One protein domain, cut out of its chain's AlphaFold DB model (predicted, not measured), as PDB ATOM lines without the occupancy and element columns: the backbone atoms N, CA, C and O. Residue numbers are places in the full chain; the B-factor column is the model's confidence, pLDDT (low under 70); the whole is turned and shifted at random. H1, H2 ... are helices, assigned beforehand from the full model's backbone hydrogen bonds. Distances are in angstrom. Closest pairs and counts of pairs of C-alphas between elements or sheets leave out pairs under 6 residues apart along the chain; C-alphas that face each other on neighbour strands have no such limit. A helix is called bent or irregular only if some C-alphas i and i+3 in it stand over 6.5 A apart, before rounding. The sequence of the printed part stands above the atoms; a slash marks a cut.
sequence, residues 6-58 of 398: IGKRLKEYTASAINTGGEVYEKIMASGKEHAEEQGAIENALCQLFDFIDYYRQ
ATOM      1  N   ILE A   6      28.225 -10.472  37.034       79.25
ATOM      2  CA  ILE A   6      29.688 -10.572  37.115       79.25
ATOM      3  C   ILE A   6      30.135 -11.959  37.582       79.25
ATOM      4  O   ILE A   6      30.894 -12.606  36.862       79.25
ATOM      5  N   GLY A   7      29.626 -12.464  38.712       78.19
ATOM      6  CA  GLY A   7      30.002 -13.791  39.216       78.19
ATOM      7  C   GLY A   7      29.688 -14.921  38.239       78.19
ATOM      8  O   GLY A   7      30.492 -15.832  38.043       78.19
ATOM      9  N   LYS A   8      28.547 -14.816  37.546       82.69
ATOM     10  CA  LYS A   8      28.159 -15.755  36.488       82.69
ATOM     11  C   LYS A   8      29.143 -15.720  35.314       82.69
ATOM     12  O   LYS A   8      29.628 -16.772  34.911       82.69
ATOM     13  N   ARG A   9      29.486 -14.531  34.809       82.50
ATOM     14  CA  ARG A   9      30.445 -14.372  33.702       82.50
ATOM     15  C   ARG A   9      31.847 -14.846  34.072       82.50
ATOM     16  O   ARG A   9      32.489 -15.498  33.261       82.50
ATOM     17  N   LEU A  10      32.317 -14.557  35.286       82.12
ATOM     18  CA  LEU A  10      33.616 -15.038  35.768       82.12
ATOM     19  C   LEU A  10      33.665 -16.568  35.776       82.12
ATOM     20  O   LEU A  10      34.594 -17.136  35.211       82.12
ATOM     21  N   LYS A  11      32.633 -17.227  36.328       82.88
ATOM     22  CA  LYS A  11      32.503 -18.693  36.281       82.88
ATOM     23  C   LYS A  11      32.482 -19.213  34.837       82.88
ATOM     24  O   LYS A  11      33.187 -20.169  34.543       82.88
ATOM     25  N   GLU A  12      31.738 -18.577  33.932       84.00
ATOM     26  CA  GLU A  12      31.674 -18.965  32.511       84.00
ATOM     27  C   GLU A  12      33.033 -18.848  31.796       84.00
ATOM     28  O   GLU A  12      33.402 -19.751  31.048       84.00
ATOM     29  N   TYR A  13      33.808 -17.787  32.050       82.06
ATOM     30  CA  TYR A  13      35.111 -17.576  31.405       82.06
ATOM     31  C   TYR A  13      36.213 -18.517  31.899       82.06
ATOM     32  O   TYR A  13      37.147 -18.804  31.153       82.06
ATOM     33  N   THR A  14      36.130 -18.998  33.138       81.00
ATOM     34  CA  THR A  14      37.156 -19.875  33.723       81.00
ATOM     35  C   THR A  14      36.759 -21.348  33.744       81.00
ATOM     36  O   THR A  14      37.599 -22.188  34.069       81.00
ATOM     37  N   ALA A  15      35.502 -21.677  33.418       77.19
ATOM     38  CA  ALA A  15      34.949 -23.033  33.486       77.19
ATOM     39  C   ALA A  15      35.747 -24.066  32.676       77.19
ATOM     40  O   ALA A  15      35.774 -25.240  33.034       77.19
ATOM     41  N   SER A  16      36.418 -23.644  31.602       74.50
ATOM     42  CA  SER A  16      37.237 -24.525  30.763       74.50
ATOM     43  C   SER A  16      38.653 -24.769  31.297       74.50
ATOM     44  O   SER A  16      39.357 -25.611  30.750       74.50
ATOM     45  N   ALA A  17      39.097 -24.023  32.313       68.88
ATOM     46  CA  ALA A  17      40.489 -24.015  32.767       68.88
ATOM     47  C   ALA A  17      40.670 -24.445  34.230       68.88
ATOM     48  O   ALA A  17      41.734 -24.943  34.591       68.88
ATOM     49  N   ILE A  18      39.668 -24.234  35.090       80.69
ATOM     50  CA  ILE A  18      39.777 -24.442  36.542       80.69
ATOM     51  C   ILE A  18      38.463 -25.029  37.075       80.69
ATOM     52  O   ILE A  18      37.389 -24.741  36.553       80.69
ATOM     53  N   ASN A  19      38.530 -25.829  38.145       80.06
ATOM     54  CA  ASN A  19      37.341 -26.281  38.868       80.06
ATOM     55  C   ASN A  19      36.631 -25.098  39.557       80.06
ATOM     56  O   ASN A  19      37.001 -24.689  40.659       80.06
ATOM     57  N   THR A  20      35.580 -24.583  38.921       78.00
ATOM     58  CA  THR A  20      34.805 -23.427  39.396       78.00
ATOM     59  C   THR A  20      33.861 -23.728  40.564       78.00
ATOM     60  O   THR A  20      33.234 -22.804  41.077       78.00
ATOM     61  N   GLY A  21      33.714 -24.999  40.959       75.00
ATOM     62  CA  GLY A  21      32.920 -25.426  42.120       75.00
ATOM     63  C   GLY A  21      33.751 -25.688  43.379       75.00
ATOM     64  O   GLY A  21      33.209 -26.114  44.395       75.00
ATOM     65  N   GLY A  22      35.072 -25.492  43.316       81.44
ATOM     66  CA  GLY A  22      35.959 -25.665  44.463       81.44
ATOM     67  C   GLY A  22      35.905 -24.474  45.424       81.44
ATOM     68  O   GLY A  22      35.868 -23.324  44.995       81.44
ATOM     69  N   GLU A  23      36.004 -24.743  46.725       83.44
ATOM     70  CA  GLU A  23      35.924 -23.730  47.791       83.44
ATOM     71  C   GLU A  23      36.917 -22.565  47.607       83.44
ATOM     72  O   GLU A  23      36.579 -21.401  47.817       83.44
ATOM     73  N   VAL A  24      38.145 -22.862  47.167       82.94
ATOM     74  CA  VAL A  24      39.180 -21.847  46.901       82.94
ATOM     75  C   VAL A  24      38.778 -20.928  45.746       82.94
ATOM     76  O   VAL A  24      38.987 -19.718  45.816       82.94
ATOM     77  N   TYR A  25      38.169 -21.488  44.697       86.81
ATOM     78  CA  TYR A  25      37.682 -20.709  43.564       86.81
ATOM     79  C   TYR A  25      36.535 -19.789  43.997       86.81
ATOM     80  O   TYR A  25      36.534 -18.609  43.651       86.81
ATOM     81  N   GLU A  26      35.592 -20.292  44.797       85.44
ATOM     82  CA  GLU A  26      34.460 -19.488  45.269       85.44
ATOM     83  C   GLU A  26      34.889 -18.334  46.181       85.44
ATOM     84  O   GLU A  26      34.342 -17.239  46.071       85.44
ATOM     85  N   LYS A  27      35.906 -18.544  47.028       82.94
ATOM     86  CA  LYS A  27      36.448 -17.507  47.922       82.94
ATOM     87  C   LYS A  27      37.263 -16.434  47.193       82.94
ATOM     88  O   LYS A  27      37.215 -15.267  47.573       82.94
ATOM     89  N   ILE A  28      38.032 -16.803  46.166       83.50
ATOM     90  CA  ILE A  28      38.955 -15.872  45.495       83.50
ATOM     91  C   ILE A  28      38.329 -15.254  44.241       83.50
ATOM     92  O   ILE A  28      38.399 -14.040  44.056       83.50
ATOM     93  N   MET A  29      37.729 -16.072  43.375       84.12
ATOM     94  CA  MET A  29      37.342 -15.674  42.018       84.12
ATOM     95  C   MET A  29      35.886 -15.221  41.949       84.12
ATOM     96  O   MET A  29      35.624 -14.052  41.678       84.12
ATOM     97  N   ALA A  30      34.942 -16.138  42.173       86.12
ATOM     98  CA  ALA A  30      33.515 -15.845  42.082       86.12
ATOM     99  C   ALA A  30      32.683 -16.906  42.801       86.12
ATOM    100  O   ALA A  30      32.778 -18.094  42.479       86.12
ATOM    101  N   SER A  31      31.804 -16.477  43.704       82.75
ATOM    102  CA  SER A  31      30.816 -17.347  44.348       82.75
ATOM    103  C   SER A  31      29.462 -17.251  43.638       82.75
ATOM    104  O   SER A  31      28.733 -18.244  43.571       82.75
ATOM    105  N   GLY A  32      29.166 -16.109  43.000       74.50
ATOM    106  CA  GLY A  32      27.872 -15.831  42.371       74.50
ATOM    107  C   GLY A  32      26.757 -15.550  43.380       74.50
ATOM    108  O   GLY A  32      25.580 -15.653  43.030       74.50
ATOM    109  N   LYS A  33      27.120 -15.250  44.631       79.94
ATOM    110  CA  LYS A  33      26.187 -14.921  45.709       79.94
ATOM    111  C   LYS A  33      25.796 -13.443  45.674       79.94
ATOM    112  O   LYS A  33      26.545 -12.586  45.209       79.94
ATOM    113  N   GLU A  34      24.600 -13.141  46.170       73.56
ATOM    114  CA  GLU A  34      24.026 -11.793  46.068       73.56
ATOM    115  C   GLU A  34      24.635 -10.797  47.070       73.56
ATOM    116  O   GLU A  34      24.710  -9.606  46.772       73.56
ATOM    117  N   HIS A  35      25.108 -11.269  48.226       76.56
ATOM    118  CA  HIS A  35      25.666 -10.420  49.278       76.56
ATOM    119  C   HIS A  35      27.187 -10.276  49.155       76.56
ATOM    120  O   HIS A  35      27.899 -11.269  49.034       76.56
ATOM    121  N   ALA A  36      27.690  -9.039  49.245       74.69
ATOM    122  CA  ALA A  36      29.110  -8.710  49.064       74.69
ATOM    123  C   ALA A  36      30.051  -9.443  50.037       74.69
ATOM    124  O   ALA A  36      31.175  -9.776  49.672       74.69
ATOM    125  N   GLU A  37      29.585  -9.734  51.254       77.50
ATOM    126  CA  GLU A  37      30.352 -10.465  52.277       77.50
ATOM    127  C   GLU A  37      30.542 -11.951  51.938       77.50
ATOM    128  O   GLU A  37      31.424 -12.616  52.474       77.50
ATOM    129  N   GLU A  38      29.733 -12.466  51.013       78.31
ATOM    130  CA  GLU A  38      29.755 -13.857  50.570       78.31
ATOM    131  C   GLU A  38      30.297 -14.004  49.138       78.31
ATOM    132  O   GLU A  38      30.359 -15.115  48.600       78.31
ATOM    133  N   GLN A  39      30.666 -12.892  48.499       85.12
ATOM    134  CA  GLN A  39      31.244 -12.860  47.159       85.12
ATOM    135  C   GLN A  39      32.724 -13.234  47.177       85.12
ATOM    136  O   GLN A  39      33.447 -12.959  48.136       85.12
ATOM    137  N   GLY A  40      33.186 -13.836  46.079       85.12
ATOM    138  CA  GLY A  40      34.618 -14.026  45.866       85.12
ATOM    139  C   GLY A  40      35.334 -12.673  45.820       85.12
ATOM    140  O   GLY A  40      34.767 -11.689  45.344       85.12
ATOM    141  N   ALA A  41      36.578 -12.605  46.296       85.19
ATOM    142  CA  ALA A  41      37.316 -11.342  46.406       85.19
ATOM    143  C   ALA A  41      37.379 -10.545  45.083       85.19
ATOM    144  O   ALA A  41      37.198  -9.326  45.082       85.19
ATOM    145  N   ILE A  42      37.594 -11.228  43.953       85.44
ATOM    146  CA  ILE A  42      37.662 -10.609  42.620       85.44
ATOM    147  C   ILE A  42      36.277 -10.186  42.123       85.44
ATOM    148  O   ILE A  42      36.136  -9.086  41.590       85.44
ATOM    149  N   GLU A  43      35.256 -11.022  42.313       86.69
ATOM    150  CA  GLU A  43      33.863 -10.671  42.027       86.69
ATOM    151  C   GLU A  43      33.460  -9.391  42.767       86.69
ATOM    152  O   GLU A  43      33.022  -8.446  42.119       86.69
ATOM    153  N   ASN A  44      33.695  -9.312  44.080       85.50
ATOM    154  CA  ASN A  44      33.368  -8.139  44.893       85.50
ATOM    155  C   ASN A  44      34.119  -6.882  44.414       85.50
ATOM    156  O   ASN A  44      33.512  -5.832  44.209       85.50
ATOM    157  N   ALA A  45      35.425  -6.988  44.148       83.88
ATOM    158  CA  ALA A  45      36.209  -5.866  43.630       83.88
ATOM    159  C   ALA A  45      35.691  -5.362  42.268       83.88
ATOM    160  O   ALA A  45      35.646  -4.156  42.022       83.88
ATOM    161  N   LEU A  46      35.267  -6.272  41.385       84.56
ATOM    162  CA  LEU A  46      34.669  -5.909  40.100       84.56
ATOM    163  C   LEU A  46      33.276  -5.300  40.269       84.56
ATOM    164  O   LEU A  46      32.991  -4.303  39.613       84.56
ATOM    165  N   CYS A  47      32.435  -5.839  41.155       83.75
ATOM    166  CA  CYS A  47      31.148  -5.238  41.512       83.75
ATOM    167  C   CYS A  47      31.340  -3.783  41.959       83.75
ATOM    168  O   CYS A  47      30.732  -2.887  41.382       83.75
ATOM    169  N   GLN A  48      32.272  -3.539  42.885       80.31
ATOM    170  CA  GLN A  48      32.608  -2.193  43.359       80.31
ATOM    171  C   GLN A  48      33.117  -1.280  42.234       80.31
ATOM    172  O   GLN A  48      32.764  -0.102  42.181       80.31
ATOM    173  N   LEU A  49      33.925  -1.807  41.307       78.94
ATOM    174  CA  LEU A  49      34.400  -1.048  40.149       78.94
ATOM    175  C   LEU A  49      33.254  -0.668  39.201       78.94
ATOM    176  O   LEU A  49      33.218   0.460  38.711       78.94
ATOM    177  N   PHE A  50      32.324  -1.583  38.923       77.94
ATOM    178  CA  PHE A  50      31.171  -1.290  38.071       77.94
ATOM    179  C   PHE A  50      30.202  -0.317  38.741       77.94
ATOM    180  O   PHE A  50      29.764   0.617  38.074       77.94
ATOM    181  N   ASP A  51      29.960  -0.451  40.045       76.44
ATOM    182  CA  ASP A  51      29.180   0.520  40.817       76.44
ATOM    183  C   ASP A  51      29.827   1.915  40.757       76.44
ATOM    184  O   ASP A  51      29.145   2.923  40.559       76.44
ATOM    185  N   PHE A  52      31.162   1.987  40.836       72.00
ATOM    186  CA  PHE A  52      31.904   3.233  40.651       72.00
ATOM    187  C   PHE A  52      31.777   3.800  39.226       72.00
ATOM    188  O   PHE A  52      31.603   5.008  39.059       72.00
ATOM    189  N   ILE A  53      31.845   2.960  38.187       73.19
ATOM    190  CA  ILE A  53      31.680   3.386  36.786       73.19
ATOM    191  C   ILE A  53      30.257   3.889  36.533       73.19
ATOM    192  O   ILE A  53      30.088   4.920  35.883       73.19
ATOM    193  N   ASP A  54      29.242   3.192  37.037       70.50
ATOM    194  CA  ASP A  54      27.843   3.594  36.900       70.50
ATOM    195  C   ASP A  54      27.570   4.898  37.662       70.50
ATOM    196  O   ASP A  54      26.886   5.782  37.144       70.50
ATOM    197  N   TYR A  55      28.198   5.088  38.826       66.81
ATOM    198  CA  TYR A  55      28.226   6.378  39.515       66.81
ATOM    199  C   TYR A  55      28.907   7.475  38.679       66.81
ATOM    200  O   TYR A  55      28.365   8.570  38.548       66.81
ATOM    201  N   TYR A  56      30.063   7.202  38.066       63.69
ATOM    202  CA  TYR A  56      30.757   8.176  37.213       63.69
ATOM    203  C   TYR A  56      29.942   8.548  35.965       63.69
ATOM    204  O   TYR A  56      30.016   9.672  35.472       63.69
ATOM    205  N   ARG A  57      29.140   7.608  35.460       66.50
ATOM    206  CA  ARG A  57      28.235   7.793  34.319       66.50
ATOM    207  C   ARG A  57      26.907   8.441  34.686       66.50
ATOM    208  O   ARG A  57      26.110   8.652  33.778       66.50
ATOM    209  N   GLN A  58      26.658   8.738  35.962       67.06
ATOM    210  CA  GLN A  58      25.410   9.331  36.429       67.06
ATOM    211  C   GLN A  58      25.106  10.615  35.630       67.06
ATOM    212  O   GLN A  58      25.819  11.607  35.795       67.06
TER     213      GLN A  58
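This is residues 6 to 58 of the 398 residues of an uncharacterized protein of Treponema phagedenis (UniProt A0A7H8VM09). A long helix, H3, reaches out of a small body made by H1, H2, the first part of H3 and the loops between them, and its last part sticks out with residues 51 to 58. H2 and H3 follow one another nearly end to end along the longest axis, with the loop of residues 29 to 40 folded out between them, while H1 sits to one side of this row, slanted, with its beginning by the first half of H3. The printed part has 53 residues with three named helices, in the order H1, H2, H3, and no named strand; its class is all helix. The whole is only just compact, close to loose, with a radius of gyration of the C-alphas of 11.7 A, and its elongated outline spans 37 by 22 by 13 A.

H3, the longest helix, holds residues 41 to 56 and measures 22.5 A from first to last C-alpha. It begins at C-alpha 41 at (37.316, -11.342, 46.406) and ends at C-alpha 56 at (30.757, 8.176, 37.213). H2 holds residues 23 to 28 and measures 8.7 A. H1 holds residues 6 to 14, begins at C-alpha 6 at (29.688, -10.572, 37.115) and measures 12.4 A.

H3 touches H1 with residues 43 to 47 alone. The closest C-alphas of the two are those of Gly 7 and Glu 43, 5.7 A apart. H1 and H3 run opposite ways at a steep tilt of 52 degrees. H2 and H3 only just touch, with 3 pairs of C-alphas within 8 A, and H3 does so with residues 41 to 42 alone. The closest C-alphas there are those of Ile 28 and Ala 41, 4.9 A apart. H2 and H3 run the same way at a shallow tilt of 34 degrees, only just short of steep. H1 and H2 are apart. In H1, H2 and H3 every O i to N i+4 pair is within hydrogen-bond range, and no helix is bent.

The two C-alphas farthest apart, those of Asn 19 and Gln 58, are 37.6 A from each other. Residues 51 to 58, of which 51 to 56 belong to H3, stand free; the body without them has 45 residues and spans 26 by 19 by 13 A, with a radius of gyration of 9.5 A. The printed part has no cut. The link from H1 to H2 is short, with 8 residues, and the link from H2 to H3 is long, with 12 residues. The mean pLDDT of the printed part is 79.3, and the model's confidence is under 70 at residue 17 and residues 55 to 58.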